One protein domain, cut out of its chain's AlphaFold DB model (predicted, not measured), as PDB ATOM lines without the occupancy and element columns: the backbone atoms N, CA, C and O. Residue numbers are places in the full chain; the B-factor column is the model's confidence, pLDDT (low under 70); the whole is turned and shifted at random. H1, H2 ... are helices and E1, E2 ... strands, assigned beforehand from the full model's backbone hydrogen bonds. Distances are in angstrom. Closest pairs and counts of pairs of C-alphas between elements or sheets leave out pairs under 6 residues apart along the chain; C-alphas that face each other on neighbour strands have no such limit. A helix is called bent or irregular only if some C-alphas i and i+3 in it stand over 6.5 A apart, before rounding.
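This is residues 7 to 102 of the 105 residues of an uncharacterized protein of Halioglobus japonicus (UniProt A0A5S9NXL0). A short ribbon of two antiparallel strands, E1 and E2, runs between the small helix H1 on one side and a helical hairpin, H2 and H3, on the other, with the long helix H3 running nearly the ribbon's way. At the end of the ribbon where E1 begins and E2 ends, two short helices, H4 and then H5, lead away to the last printed residue, while the unnamed residues 23 to 40 make a long loop from the other end of E1 to H2. The printed part has 96 residues, with five named helices and two named strands in the order H1, E1, H2, H3, E2, H4, H5, and its class is mostly helix. It is compact, with a radius of gyration of the C-alphas of 14.4 A and spans of 40 by 32 by 22 A.

H1, residues 7 to 13, begins at C-alpha 7 at (-53.471, -2.812, -12.954) and measures 10.4 A; it is irregular, but only just, with C-alphas 8 and 11 lying 6.7 A apart. E1, residues 19 to 22, measures 10.3 A. H2 is residues 41 to 51, 15.9 A. H3, the longest helix, is residues 56 to 73, 25.5 A from C-alpha 56 at (-37.594, 0.558, -6.926). E2 is residues 82 to 85, 10.3 A. H4, residues 87 to 90, measures 5.3 A, and H5, residues 93 to 100, measures 10.6 A and ends at C-alpha 100 at (-31.399, 1.446, 4.262).

E1 and E2 are antiparallel neighbours, their directions at 176 degrees; N 20 and O 84 are 2.9 A apart and N 84 and O 20 are 2.8 A apart, both within hydrogen-bond range. The closest C-alphas of H1 and E1 are those of Gly 7 and Thr 22, 5.6 A apart. The closest of H3 and E2 are those of Phe 60 and Leu 83, 7.4 A apart. H2 and H3 touch and form a helical hairpin, opposite ways at a steep tilt of 40 degrees, with the C-alphas of Ser 49 and Ala 59 closest at 4.7 A. The closest C-alphas of E1 and H4 are those of Leu 19 and Ile 89, 6.8 A apart. H4 and H5 meet only through their link. H3 and H5 are apart, but only just, at 8.4 A between their closest C-alphas. In H2, H3 and H5 every O i to N i+4 pair is within hydrogen-bond range; in H1 1 of 3 is, with 2 of 4 O i to N i+3 pairs, and H4 is too short for an O i to N i+4 pair.

The two C-alphas farthest apart are those of Asp 75 and Arg 102, 42.5 A. The printed part has no cut. The link from E1 to H2, 18 residues, is long. The mean pLDDT of the printed part is 91.3; residues 95 to 102, of which 95 to 100 belong to H5, are under 70.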
ATOM      1  N   GLY A   7     -53.652  -4.078 -12.238       98.56
ATOM      2  CA  GLY A   7     -53.471  -2.812 -12.954       98.56
ATOM      3  C   GLY A   7     -54.694  -1.894 -12.900       98.56
ATOM      4  O   GLY A   7     -54.547  -0.675 -12.857       98.56
ATOM      5  N   GLY A   8     -55.900  -2.461 -12.781       98.44
ATOM      6  CA  GLY A   8     -57.149  -1.700 -12.669       98.44
ATOM      7  C   GLY A   8     -57.241  -0.847 -11.401       98.44
ATOM      8  O   GLY A   8     -58.046   0.076 -11.333       98.44
ATOM      9  N   PHE A   9     -56.392  -1.107 -10.403       98.25
ATOM     10  CA  PHE A   9     -56.343  -0.323  -9.170       98.25
ATOM     11  C   PHE A   9     -55.394   0.876  -9.236       98.25
ATOM     12  O   PHE A   9     -55.390   1.677  -8.301       98.25
ATOM     13  N   ILE A  10     -54.601   1.036 -10.302       98.38
ATOM     14  CA  ILE A  10     -53.679   2.175 -10.411       98.38
ATOM     15  C   ILE A  10     -54.463   3.485 -10.451       98.38
ATOM     16  O   ILE A  10     -54.232   4.340  -9.606       98.38
ATOM     17  N   GLU A  11     -55.431   3.628 -11.356       98.12
ATOM     18  CA  GLU A  11     -56.220   4.859 -11.494       98.12
ATOM     19  C   GLU A  11     -56.959   5.279 -10.202       98.12
ATOM     20  O   GLU A  11     -56.793   6.425  -9.780       98.12
ATOM     21  N   PRO A  12     -57.714   4.407  -9.503       98.06
ATOM     22  CA  PRO A  12     -58.415   4.813  -8.281       98.06
ATOM     23  C   PRO A  12     -57.492   5.024  -7.071       98.06
ATOM     24  O   PRO A  12     -57.891   5.672  -6.100       98.06
ATOM     25  N   LEU A  13     -56.271   4.474  -7.078       98.06
ATOM     26  CA  LEU A  13     -55.341   4.585  -5.950       98.06
ATOM     27  C   LEU A  13     -54.178   5.542  -6.200       98.06
ATOM     28  O   LEU A  13     -53.486   5.886  -5.240       98.06
ATOM     29  N   GLN A  14     -53.909   5.980  -7.422       98.06
ATOM     30  CA  GLN A  14     -52.762   6.839  -7.683       98.06
ATOM     31  C   GLN A  14     -52.911   8.197  -6.993       98.06
ATOM     32  O   GLN A  14     -53.974   8.811  -6.969       98.06
ATOM     33  N   ASN A  15     -51.816   8.676  -6.409       98.44
ATOM     34  CA  ASN A  15     -51.675  10.056  -5.961       98.44
ATOM     35  C   ASN A  15     -50.182  10.419  -5.879       98.44
ATOM     36  O   ASN A  15     -49.336   9.518  -5.895       98.44
ATOM     37  N   PRO A  16     -49.823  11.708  -5.739       97.94
ATOM     38  CA  PRO A  16     -48.421  12.125  -5.731       97.94
ATOM     39  C   PRO A  16     -47.555  11.458  -4.648       97.94
ATOM     40  O   PRO A  16     -46.345  11.356  -4.813       97.94
ATOM     41  N   GLY A  17     -48.138  11.003  -3.536       96.69
ATOM     42  CA  GLY A  17     -47.430  10.379  -2.414       96.69
ATOM     43  C   GLY A  17     -47.345   8.851  -2.463       96.69
ATOM     44  O   GLY A  17     -46.877   8.259  -1.492       96.69
ATOM     45  N   ARG A  18     -47.798   8.199  -3.539       95.94
ATOM     46  CA  ARG A  18     -47.859   6.733  -3.641       95.94
ATOM     47  C   ARG A  18     -46.909   6.184  -4.696       95.94
ATOM     48  O   ARG A  18     -46.750   6.752  -5.772       95.94
ATOM     49  N   LEU A  19     -46.316   5.040  -4.375       96.38
ATOM     50  CA  LEU A  19     -45.691   4.133  -5.330       96.38
ATOM     51  C   LEU A  19     -46.568   2.883  -5.386       96.38
ATOM     52  O   LEU A  19     -46.899   2.319  -4.342       96.38
ATOM     53  N   ILE A  20     -46.967   2.474  -6.586       97.69
ATOM     54  CA  ILE A  20     -47.851   1.326  -6.804       97.69
ATOM     55  C   ILE A  20     -47.186   0.417  -7.829       97.69
ATOM     56  O   ILE A  20     -46.867   0.854  -8.926       97.69
ATOM     57  N   MET A  21     -46.997  -0.850  -7.470       98.25
ATOM     58  CA  MET A  21     -46.576  -1.908  -8.389       98.25
ATOM     59  C   MET A  21     -47.687  -2.949  -8.478       98.25
ATOM     60  O   MET A  21     -48.227  -3.350  -7.439       98.25
ATOM     61  N   THR A  22     -48.017  -3.404  -9.678       98.56
ATOM     62  CA  THR A  22     -49.073  -4.395  -9.929       98.56
ATOM     63  C   THR A  22     -48.497  -5.618 -10.630       98.56
ATOM     64  O   THR A  22     -47.554  -5.508 -11.411       98.56
ATOM     65  N   ALA A  23     -49.045  -6.793 -10.327       98.50
ATOM     66  CA  ALA A  23     -48.612  -8.060 -10.916       98.50
ATOM     67  C   ALA A  23     -49.128  -8.284 -12.339       98.50
ATOM     68  O   ALA A  23     -48.644  -9.179 -13.029       98.50
ATOM     69  N   SER A  24     -50.122  -7.502 -12.750       98.69
ATOM     70  CA  SER A  24     -50.796  -7.626 -14.034       98.69
ATOM     71  C   SER A  24     -51.346  -6.285 -14.517       98.69
ATOM     72  O   SER A  24     -51.577  -5.379 -13.705       98.69
ATOM     73  N   ALA A  25     -51.591  -6.177 -15.822       98.69
ATOM     74  CA  ALA A  25     -52.409  -5.123 -16.414       98.69
ATOM     75  C   ALA A  25     -53.885  -5.247 -15.986       98.69
ATOM     76  O   ALA A  25     -54.309  -6.252 -15.411       98.69
ATOM     77  N   SER A  26     -54.684  -4.206 -16.236       98.38
ATOM     78  CA  SER A  26     -56.087  -4.134 -15.798       98.38
ATOM     79  C   SER A  26     -57.000  -5.183 -16.433       98.38
ATOM     80  O   SER A  26     -58.048  -5.492 -15.879       98.38
ATOM     81  N   ASP A  27     -56.605  -5.737 -17.572       98.12
ATOM     82  CA  ASP A  27     -57.336  -6.717 -18.374       98.12
ATOM     83  C   ASP A  27     -56.646  -8.092 -18.417       98.12
ATOM     84  O   ASP A  27     -57.065  -8.972 -19.167       98.12
ATOM     85  N   LYS A  28     -55.616  -8.309 -17.585       98.31
ATOM     86  CA  LYS A  28     -54.786  -9.518 -17.620       98.31
ATOM     87  C   LYS A  28     -54.747 -10.285 -16.302       98.31
ATOM     88  O   LYS A  28     -54.858  -9.726 -15.210       98.31
ATOM     89  N   THR A  29     -54.555 -11.597 -16.401       97.75
ATOM     90  CA  THR A  29     -54.322 -12.476 -15.249       97.75
ATOM     91  C   THR A  29     -52.884 -12.362 -14.737       97.75
ATOM     92  O   THR A  29     -51.986 -11.949 -15.462       97.75
ATOM     93  N   SER A  30     -52.660 -12.738 -13.477       97.00
ATOM     94  CA  SER A  30     -51.327 -12.970 -12.901       97.00
ATOM     95  C   SER A  30     -51.205 -14.423 -12.443       97.00
ATOM     96  O   SER A  30     -52.226 -15.050 -12.164       97.00
ATOM     97  N   PHE A  31     -49.985 -14.933 -12.282       96.94
ATOM     98  CA  PHE A  31     -49.744 -16.373 -12.128       96.94
ATOM     99  C   PHE A  31     -48.963 -16.750 -10.857       96.94
ATOM    100  O   PHE A  31     -48.418 -15.900 -10.140       96.94
ATOM    101  N   GLY A  32     -48.918 -18.055 -10.579       93.00
ATOM    102  CA  GLY A  32     -48.182 -18.637  -9.452       93.00
ATOM    103  C   GLY A  32     -48.950 -18.728  -8.138       93.00
ATOM    104  O   GLY A  32     -48.329 -18.862  -7.093       93.00
ATOM    105  N   CYS A  33     -50.279 -18.616  -8.163       89.38
ATOM    106  CA  CYS A  33     -51.112 -18.942  -7.009       89.38
ATOM    107  C   CYS A  33     -51.570 -20.402  -7.151       89.38
ATOM    108  O   CYS A  33     -52.523 -20.673  -7.878       89.38
ATOM    109  N   SER A  34     -50.843 -21.328  -6.524       84.81
ATOM    110  CA  SER A  34     -51.252 -22.728  -6.340       84.81
ATOM    111  C   SER A  34     -51.042 -23.127  -4.881       84.81
ATOM    112  O   SER A  34     -50.324 -22.436  -4.156       84.81
ATOM    113  N   ASP A  35     -51.661 -24.225  -4.453       81.38
ATOM    114  CA  ASP A  35     -51.618 -24.673  -3.055       81.38
ATOM    115  C   ASP A  35     -50.208 -25.113  -2.621       81.38
ATOM    116  O   ASP A  35     -49.861 -25.062  -1.442       81.38
ATOM    117  N   GLU A  36     -49.367 -25.503  -3.577       84.31
ATOM    118  CA  GLU A  36     -47.981 -25.922  -3.368       84.31
ATOM    119  C   GLU A  36     -46.976 -24.771  -3.518       84.31
ATOM    120  O   GLU A  36     -45.796 -24.930  -3.198       84.31
ATOM    121  N   ALA A  37     -47.410 -23.618  -4.032       84.94
ATOM    122  CA  ALA A  37     -46.539 -22.479  -4.273       84.94
ATOM    123  C   ALA A  37     -46.406 -21.615  -3.011       84.94
ATOM    124  O   ALA A  37     -47.365 -20.994  -2.558       84.94
ATOM    125  N   GLU A  38     -45.184 -21.479  -2.489       89.19
ATOM    126  CA  GLU A  38     -44.906 -20.565  -1.368       89.19
ATOM    127  C   GLU A  38     -45.110 -19.087  -1.746       89.19
ATOM    128  O   GLU A  38     -45.402 -18.244  -0.895       89.19
ATOM    129  N   MET A  39     -44.941 -18.750  -3.031       92.56
ATOM    130  CA  MET A  39     -45.050 -17.388  -3.544       92.56
ATOM    131  C   MET A  39     -45.610 -17.341  -4.969       92.56
ATOM    132  O   MET A  39     -45.231 -18.127  -5.832       92.56
ATOM    133  N   THR A  40     -46.413 -16.307  -5.247       96.31
ATOM    134  CA  THR A  40     -46.768 -15.905  -6.624       96.31
ATOM    135  C   THR A  40     -45.533 -15.535  -7.445       96.31
ATOM    136  O   THR A  40     -44.542 -15.058  -6.878       96.31
ATOM    137  N   TYR A  41     -45.620 -15.623  -8.779       96.88
ATOM    138  CA  TYR A  41     -44.502 -15.275  -9.674       96.88
ATOM    139  C   TYR A  41     -44.039 -13.838  -9.438       96.88
ATOM    140  O   TYR A  41     -42.845 -13.566  -9.317       96.88
ATOM    141  N   PHE A  42     -45.001 -12.924  -9.288       97.88
ATOM    142  CA  PHE A  42     -44.720 -11.527  -8.995       97.88
ATOM    143  C   PHE A  42     -44.055 -11.331  -7.632       97.88
ATOM    144  O   PHE A  42     -43.066 -10.609  -7.534       97.88
ATOM    145  N   GLY A  43     -44.577 -11.971  -6.581       96.50
ATOM    146  CA  GLY A  43     -44.022 -11.857  -5.232       96.50
ATOM    147  C   GLY A  43     -42.565 -12.313  -5.168       96.50
ATOM    148  O   GLY A  43     -41.719 -11.584  -4.650       96.50
ATOM    149  N   GLN A  44     -42.269 -13.480  -5.744       96.50
ATOM    150  CA  GLN A  44     -40.911 -14.019  -5.804       96.50
ATOM    151  C   GLN A  44     -39.981 -13.093  -6.602       96.50
ATOM    152  O   GLN A  44     -38.948 -12.656  -6.090       96.50
ATOM    153  N   ALA A  45     -40.381 -12.713  -7.821       97.38
ATOM    154  CA  ALA A  45     -39.580 -11.842  -8.678       97.38
ATOM    155  C   ALA A  45     -39.328 -10.464  -8.048       97.38
ATOM    156  O   ALA A  45     -38.240  -9.910  -8.215       97.38
ATOM    157  N   LEU A  46     -40.298  -9.910  -7.312       96.25
ATOM    158  CA  LEU A  46     -40.148  -8.639  -6.605       96.25
ATOM    159  C   LEU A  46     -39.099  -8.737  -5.491       96.25
ATOM    160  O   LEU A  46     -38.214  -7.885  -5.439       96.25
ATOM    161  N   LEU A  47     -39.162  -9.758  -4.628       94.69
ATOM    162  CA  LEU A  47     -38.189  -9.924  -3.539       94.69
ATOM    163  C   LEU A  47     -36.765 -10.108  -4.070       94.69
ATOM    164  O   LEU A  47     -35.844  -9.428  -3.613       94.69
ATOM    165  N   GLU A  48     -36.590 -10.970  -5.069       96.00
ATOM    166  CA  GLU A  48     -35.290 -11.183  -5.713       96.00
ATOM    167  C   GLU A  48     -34.772  -9.911  -6.395       96.00
ATOM    168  O   GLU A  48     -33.587  -9.594  -6.336       96.00
ATOM    169  N   SER A  49     -35.645  -9.157  -7.063       95.69
ATOM    170  CA  SER A  49     -35.219  -7.955  -7.783       95.69
ATOM    171  C   SER A  49     -34.880  -6.806  -6.842       95.69
ATOM    172  O   SER A  49     -33.969  -6.033  -7.140       95.69
ATOM    173  N   LEU A  50     -35.564  -6.699  -5.700       92.81
ATOM    174  CA  LEU A  50     -35.248  -5.722  -4.658       92.81
ATOM    175  C   LEU A  50     -33.883  -5.985  -4.016       92.81
ATOM    176  O   LEU A  50     -33.133  -5.033  -3.821       92.81
ATOM    177  N   SER A  51     -33.527  -7.243  -3.733       91.88
ATOM    178  CA  SER A  51     -32.225  -7.565  -3.123       91.88
ATOM    179  C   SER A  51     -31.036  -7.264  -4.042       91.88
ATOM    180  O   SER A  51     -29.926  -7.038  -3.567       91.88
ATOM    181  N   MET A  52     -31.273  -7.211  -5.355       90.44
ATOM    182  CA  MET A  52     -30.249  -6.969  -6.371       90.44
ATOM    183  C   MET A  52     -30.245  -5.543  -6.936       90.44
ATOM    184  O   MET A  52     -29.537  -5.302  -7.913       90.44
ATOM    185  N   SER A  53     -31.045  -4.611  -6.410       89.75
ATOM    186  CA  SER A  53     -31.233  -3.285  -7.023       89.75
ATOM    187  C   SER A  53     -31.036  -2.139  -6.046       89.75
ATOM    188  O   SER A  53     -31.253  -2.264  -4.845       89.75
ATOM    189  N   GLN A  54     -30.653  -0.981  -6.579       86.31
ATOM    190  CA  GLN A  54     -30.440   0.233  -5.792       86.31
ATOM    191  C   GLN A  54     -31.654   1.162  -5.789       86.31
ATOM    192  O   GLN A  54     -31.646   2.166  -5.081       86.31
ATOM    193  N   SER A  55     -32.691   0.857  -6.570       87.31
ATOM    194  CA  SER A  55     -33.934   1.624  -6.604       87.31
ATOM    195  C   SER A  55     -35.142   0.741  -6.914       87.31
ATOM    196  O   SER A  55     -35.009  -0.339  -7.489       87.31
ATOM    197  N   PHE A  56     -36.339   1.228  -6.578       90.88
ATOM    198  CA  PHE A  56     -37.594   0.558  -6.926       90.88
ATOM    199  C   PHE A  56     -37.836   0.487  -8.438       90.88
ATOM    200  O   PHE A  56     -38.412  -0.492  -8.896       90.88
ATOM    201  N   GLY A  57     -37.393   1.491  -9.205       90.75
ATOM    202  CA  GLY A  57     -37.488   1.470 -10.668       90.75
ATOM    203  C   GLY A  57     -36.611   0.373 -11.270       90.75
ATOM    204  O   GLY A  57     -37.102  -0.468 -12.009       90.75
ATOM    205  N   GLU A  58     -35.348   0.299 -10.846       92.50
ATOM    206  CA  GLU A  58     -34.430  -0.762 -11.281       92.50
ATOM    207  C   GLU A  58     -34.929  -2.162 -10.873       92.50
ATOM    208  O   GLU A  58     -34.886  -3.098 -11.672       92.50
ATOM    209  N   ALA A  59     -35.449  -2.307  -9.648       94.31
ATOM    210  CA  ALA A  59     -36.064  -3.557  -9.209       94.31
ATOM    211  C   ALA A  59     -37.274  -3.927 -10.081       94.31
ATOM    212  O   ALA A  59     -37.480  -5.098 -10.388       94.31
ATOM    213  N   PHE A  60     -38.057  -2.934 -10.505       96.25
ATOM    214  CA  PHE A  60     -39.209  -3.142 -11.371       96.25
ATOM    215  C   PHE A  60     -38.824  -3.563 -12.796       96.25
ATOM    216  O   PHE A  60     -39.435  -4.462 -13.371       96.25
ATOM    217  N   ASP A  61     -37.768  -2.982 -13.356       96.12
ATOM    218  CA  ASP A  61     -37.271  -3.392 -14.671       96.12
ATOM    219  C   ASP A  61     -36.774  -4.846 -14.642       96.12
ATOM    220  O   ASP A  61     -37.130  -5.650 -15.508       96.12
ATOM    221  N   LYS A  62     -36.031  -5.229 -13.593       97.31
ATOM    222  CA  LYS A  62     -35.566  -6.615 -13.408       97.31
ATOM    223  C   LYS A  62     -36.710  -7.597 -13.176       97.31
ATOM    224  O   LYS A  62     -36.696  -8.680 -13.768       97.31
ATOM    225  N   LEU A  63     -37.705  -7.243 -12.356       97.56
ATOM    226  CA  LEU A  63     -38.827  -8.148 -12.093       97.56
ATOM    227  C   LEU A  63     -39.662  -8.374 -13.355       97.56
ATOM    228  O   LEU A  63     -40.069  -9.505 -13.600       97.56
ATOM    229  N   LYS A  64     -39.855  -7.345 -14.197       98.00
ATOM    230  CA  LYS A  64     -40.555  -7.493 -15.481       98.00
ATOM    231  C   LYS A  64     -39.863  -8.492 -16.400       98.00
ATOM    232  O   LYS A  64     -40.536  -9.330 -16.995       98.00
ATOM    233  N   ILE A  65     -38.534  -8.422 -16.491       97.81
ATOM    234  CA  ILE A  65     -37.739  -9.361 -17.293       97.81
ATOM    235  C   ILE A  65     -37.911 -10.787 -16.762       97.81
ATOM    236  O   ILE A  65     -38.188 -11.697 -17.538       97.81
ATOM    237  N   LYS A  66     -37.796 -10.983 -15.442       97.75
ATOM    238  CA  LYS A  66     -37.958 -12.302 -14.805       97.75
ATOM    239  C   LYS A  66     -39.344 -12.902 -15.045       97.75
ATOM    240  O   LYS A  66     -39.438 -14.067 -15.418       97.75
ATOM    241  N   ILE A  67     -40.400 -12.113 -14.841       97.94
ATOM    242  CA  ILE A  67     -41.788 -12.559 -15.021       97.94
ATOM    243  C   ILE A  67     -42.042 -12.914 -16.486       97.94
ATOM    244  O   ILE A  67     -42.455 -14.033 -16.764       97.94
ATOM    245  N   SER A  68     -41.694 -12.024 -17.421       97.31
ATOM    246  CA  SER A  68     -41.895 -12.271 -18.853       97.31
ATOM    247  C   SER A  68     -41.108 -13.486 -19.351       97.31
ATOM    248  O   SER A  68     -41.646 -14.278 -20.122       97.31
ATOM    249  N   ALA A  69     -39.868 -13.682 -18.888       97.56
ATOM    250  CA  ALA A  69     -39.069 -14.852 -19.248       97.56
ATOM    251  C   ALA A  69     -39.709 -16.156 -18.757       97.56
ATOM    252  O   ALA A  69     -39.758 -17.131 -19.505       97.56
ATOM    253  N   ARG A  70     -40.227 -16.166 -17.525       97.06
ATOM    254  CA  ARG A  70     -40.922 -17.328 -16.965       97.06
ATOM    255  C   ARG A  70     -42.226 -17.621 -17.703       97.06
ATOM    256  O   ARG A  70     -42.425 -18.748 -18.130       97.06
ATOM    257  N   GLU A  71     -43.075 -16.615 -17.886       97.81
ATOM    258  CA  GLU A  71     -44.357 -16.758 -18.591       97.81
ATOM    259  C   GLU A  71     -44.150 -17.255 -20.024       97.81
ATOM    260  O   GLU A  71     -44.842 -18.167 -20.462       97.81
ATOM    261  N   THR A  72     -43.131 -16.740 -20.719       97.69
ATOM    262  CA  THR A  72     -42.759 -17.215 -22.060       97.69
ATOM    263  C   THR A  72     -42.290 -18.670 -22.039       97.69
ATOM    264  O   THR A  72     -42.661 -19.446 -22.913       97.69
ATOM    265  N   ALA A  73     -41.476 -19.061 -21.053       97.75
ATOM    266  CA  ALA A  73     -40.996 -20.439 -20.924       97.75
ATOM    267  C   ALA A  73     -42.124 -21.440 -20.619       97.75
ATOM    268  O   ALA A  73     -41.995 -22.619 -20.938       97.75
ATOM    269  N   GLU A  74     -43.215 -20.968 -20.019       96.50
ATOM    270  CA  GLU A  74     -44.407 -21.754 -19.695       96.50
ATOM    271  C   GLU A  74     -45.511 -21.653 -20.773       96.50
ATOM    272  O   GLU A  74     -46.578 -22.231 -20.594       96.50
ATOM    273  N   ASP A  75     -45.260 -20.962 -21.896       97.31
ATOM    274  CA  ASP A  75     -46.223 -20.706 -22.988       97.31
ATOM    275  C   ASP A  75     -47.510 -19.988 -22.525       97.31
ATOM    276  O   ASP A  75     -48.629 -20.260 -22.965       97.31
ATOM    277  N   ILE A  76     -47.349 -19.048 -21.592       95.12
ATOM    278  CA  ILE A  76     -48.427 -18.263 -20.989       95.12
ATOM    279  C   ILE A  76     -48.431 -16.842 -21.573       95.12
ATOM    280  O   ILE A  76     -47.388 -16.227 -21.798       95.12
ATOM    281  N   SER A  77     -49.627 -16.277 -21.781       94.25
ATOM    282  CA  SER A  77     -49.769 -14.869 -22.170       94.25
ATOM    283  C   SER A  77     -49.251 -13.933 -21.070       94.25
ATOM    284  O   SER A  77     -49.588 -14.108 -19.900       94.25
ATOM    285  N   THR A  78     -48.460 -12.925 -21.446       97.00
ATOM    286  CA  THR A  78     -47.752 -12.072 -20.481       97.00
ATOM    287  C   THR A  78     -48.705 -11.341 -19.548       97.00
ATOM    288  O   THR A  78     -49.673 -10.744 -20.023       97.00
ATOM    289  N   SER A  79     -48.422 -11.308 -18.242       98.19
ATOM    290  CA  SER A  79     -49.279 -10.594 -17.282       98.19
ATOM    291  C   SER A  79     -49.172  -9.069 -17.394       98.19
ATOM    292  O   SER A  79     -50.096  -8.357 -17.008       98.19
ATOM    293  N   ASP A  80     -48.064  -8.569 -17.947       98.25
ATOM    294  CA  ASP A  80     -47.676  -7.156 -18.051       98.25
ATOM    295  C   ASP A  80     -47.742  -6.391 -16.714       98.25
ATOM    296  O   ASP A  80     -48.607  -5.532 -16.523       98.25
ATOM    297  N   PRO A  81     -46.809  -6.646 -15.775       98.50
ATOM    298  CA  PRO A  81     -46.704  -5.870 -14.543       98.50
ATOM    299  C   PRO A  81     -46.588  -4.364 -14.824       98.50
ATOM    300  O   PRO A  81     -45.861  -3.950 -15.736       98.50
ATOM    301  N   GLN A  82     -47.227  -3.528 -13.996       98.50
ATOM    302  CA  GLN A  82     -47.204  -2.063 -14.138       98.50
ATOM    303  C   GLN A  82     -46.649  -1.361 -12.886       98.50
ATOM    304  O   GLN A  82     -46.739  -1.872 -11.766       98.50
ATOM    305  N   LEU A  83     -46.063  -0.178 -13.086       97.75
ATOM    306  CA  LEU A  83     -45.506   0.679 -12.038       97.75
ATOM    307  C   LEU A  83     -46.061   2.096 -12.188       97.75
ATOM    308  O   LEU A  83     -45.956   2.702 -13.250       97.75
ATOM    309  N   PHE A  84     -46.573   2.641 -11.090       97.88
ATOM    310  CA  PHE A  84     -46.868   4.057 -10.928       97.88
ATOM    311  C   PHE A  84     -45.983   4.641  -9.823       97.88
ATOM    312  O   PHE A  84     -45.853   4.059  -8.740       97.88
ATOM    313  N   VAL A  85     -45.407   5.815 -10.076       95.88
ATOM    314  CA  VAL A  85     -44.609   6.563  -9.099       95.88
ATOM    315  C   VAL A  85     -45.112   7.999  -9.050       95.88
ATOM    316  O   VAL A  85     -44.990   8.733 -10.023       95.88
ATOM    317  N   GLY A  86     -45.655   8.412  -7.907       96.31
ATOM    318  CA  GLY A  86     -46.077   9.791  -7.695       96.31
ATOM    319  C   GLY A  86     -44.909  10.764  -7.475       96.31
ATOM    320  O   GLY A  86     -43.874  10.422  -6.895       96.31
ATOM    321  N   ASP A  87     -45.102  12.022  -7.875       94.56
ATOM    322  CA  ASP A  87     -44.065  13.068  -7.829       94.56
ATOM    323  C   ASP A  87     -43.558  13.424  -6.424       94.56
ATOM    324  O   ASP A  87     -42.427  13.884  -6.256       94.56
ATOM    325  N   ALA A  88     -44.392  13.280  -5.395       94.94
ATOM    326  CA  ALA A  88     -44.002  13.578  -4.020       94.94
ATOM    327  C   ALA A  88     -43.229  12.413  -3.390       94.94
ATOM    328  O   ALA A  88     -42.281  12.650  -2.637       94.94
ATOM    329  N   ILE A  89     -43.597  11.162  -3.699       92.81
ATOM    330  CA  ILE A  89     -42.863   9.991  -3.205       92.81
ATOM    331  C   ILE A  89     -41.512   9.847  -3.906       92.81
ATOM    332  O   ILE A  89     -40.524   9.564  -3.232       92.81
ATOM    333  N   SER A  90     -41.422  10.130  -5.211       89.81
ATOM    334  CA  SER A  90     -40.172  10.020  -5.981       89.81
ATOM    335  C   SER A  90     -39.042  10.861  -5.380       89.81
ATOM    336  O   SER A  90     -37.906  10.404  -5.293       89.81
ATOM    337  N   LYS A  91     -39.370  12.044  -4.851       89.62
ATOM    338  CA  LYS A  91     -38.427  12.941  -4.163       89.62
ATOM    339  C   LYS A  91     -37.947  12.408  -2.808       89.62
ATOM    340  O   LYS A  91     -36.892  12.821  -2.339       89.62
ATOM    341  N   ARG A  92     -38.701  11.508  -2.166       86.69
ATOM    342  CA  ARG A  92     -38.378  10.932  -0.845       86.69
ATOM    343  C   ARG A  92     -37.632   9.603  -0.927       86.69
ATOM    344  O   ARG A  92     -36.870   9.281  -0.017       86.69
ATOM    345  N   LEU A  93     -37.835   8.827  -1.992       82.56
ATOM    346  CA  LEU A  93     -37.231   7.498  -2.145       82.56
ATOM    347  C   LEU A  93     -35.690   7.493  -2.057       82.56
ATOM    348  O   LEU A  93     -35.168   6.627  -1.352       82.56
ATOM    349  N   PRO A  94     -34.941   8.448  -2.651       72.38
ATOM    350  CA  PRO A  94     -33.486   8.515  -2.480       72.38
ATOM    351  C   PRO A  94     -33.063   8.678  -1.014       72.38
ATOM    352  O   PRO A  94     -32.095   8.064  -0.570       72.38
ATOM    353  N   THR A  95     -33.818   9.460  -0.236       60.59
ATOM    354  CA  THR A  95     -33.574   9.667   1.198       60.59
ATOM    355  C   THR A  95     -33.816   8.389   2.003       60.59
ATOM    356  O   THR A  95     -33.051   8.084   2.913       60.59
ATOM    357  N   ILE A  96     -34.841   7.608   1.646       57.72
ATOM    358  CA  ILE A  96     -35.167   6.332   2.305       57.72
ATOM    359  C   ILE A  96     -34.113   5.259   1.982       57.72
ATOM    360  O   ILE A  96     -33.668   4.544   2.879       57.72
ATOM    361  N   LEU A  97     -33.644   5.178   0.735       55.47
ATOM    362  CA  LEU A  97     -32.580   4.247   0.333       55.47
ATOM    363  C   LEU A  97     -31.228   4.585   0.985       55.47
ATOM    364  O   LEU A  97     -30.478   3.684   1.360       55.47
ATOM    365  N   GLY A  98     -30.940   5.874   1.199       49.81
ATOM    366  CA  GLY A  98     -29.784   6.325   1.980       49.81
ATOM    367  C   GLY A  98     -29.823   5.898   3.456       49.81
ATOM    368  O   GLY A  98     -28.768   5.715   4.060       49.81
ATOM    369  N   LEU A  99     -31.016   5.686   4.025       47.50
ATOM    370  CA  LEU A  99     -31.201   5.140   5.376       47.50
ATOM    371  C   LEU A  99     -31.066   3.609   5.400       47.50
ATOM    372  O   LEU A  99     -30.431   3.077   6.306       47.50
ATOM    373  N   PHE A 100     -31.570   2.903   4.383       45.22
ATOM    374  CA  PHE A 100     -31.399   1.446   4.262       45.22
ATOM    375  C   PHE A 100     -29.929   1.027   4.088       45.22
ATOM    376  O   PHE A 100     -29.509   0.035   4.681       45.22
ATOM    377  N   LYS A 101     -29.109   1.811   3.368       48.44
ATOM    378  CA  LYS A 101     -27.656   1.560   3.242       48.44
ATOM    379  C   LYS A 101     -26.876   1.673   4.563       48.44
ATOM    380  O   LYS A 101     -25.745   1.210   4.617       48.44
ATOM    381  N   ARG A 102     -27.441   2.278   5.618       49.50
ATOM    382  CA  ARG A 102     -26.800   2.389   6.945       49.50
ATOM    383  C   ARG A 102     -27.100   1.219   7.889       49.50
ATOM    384  O   ARG A 102     -26.474   1.149   8.939       49.50
TER     385      ARG A 102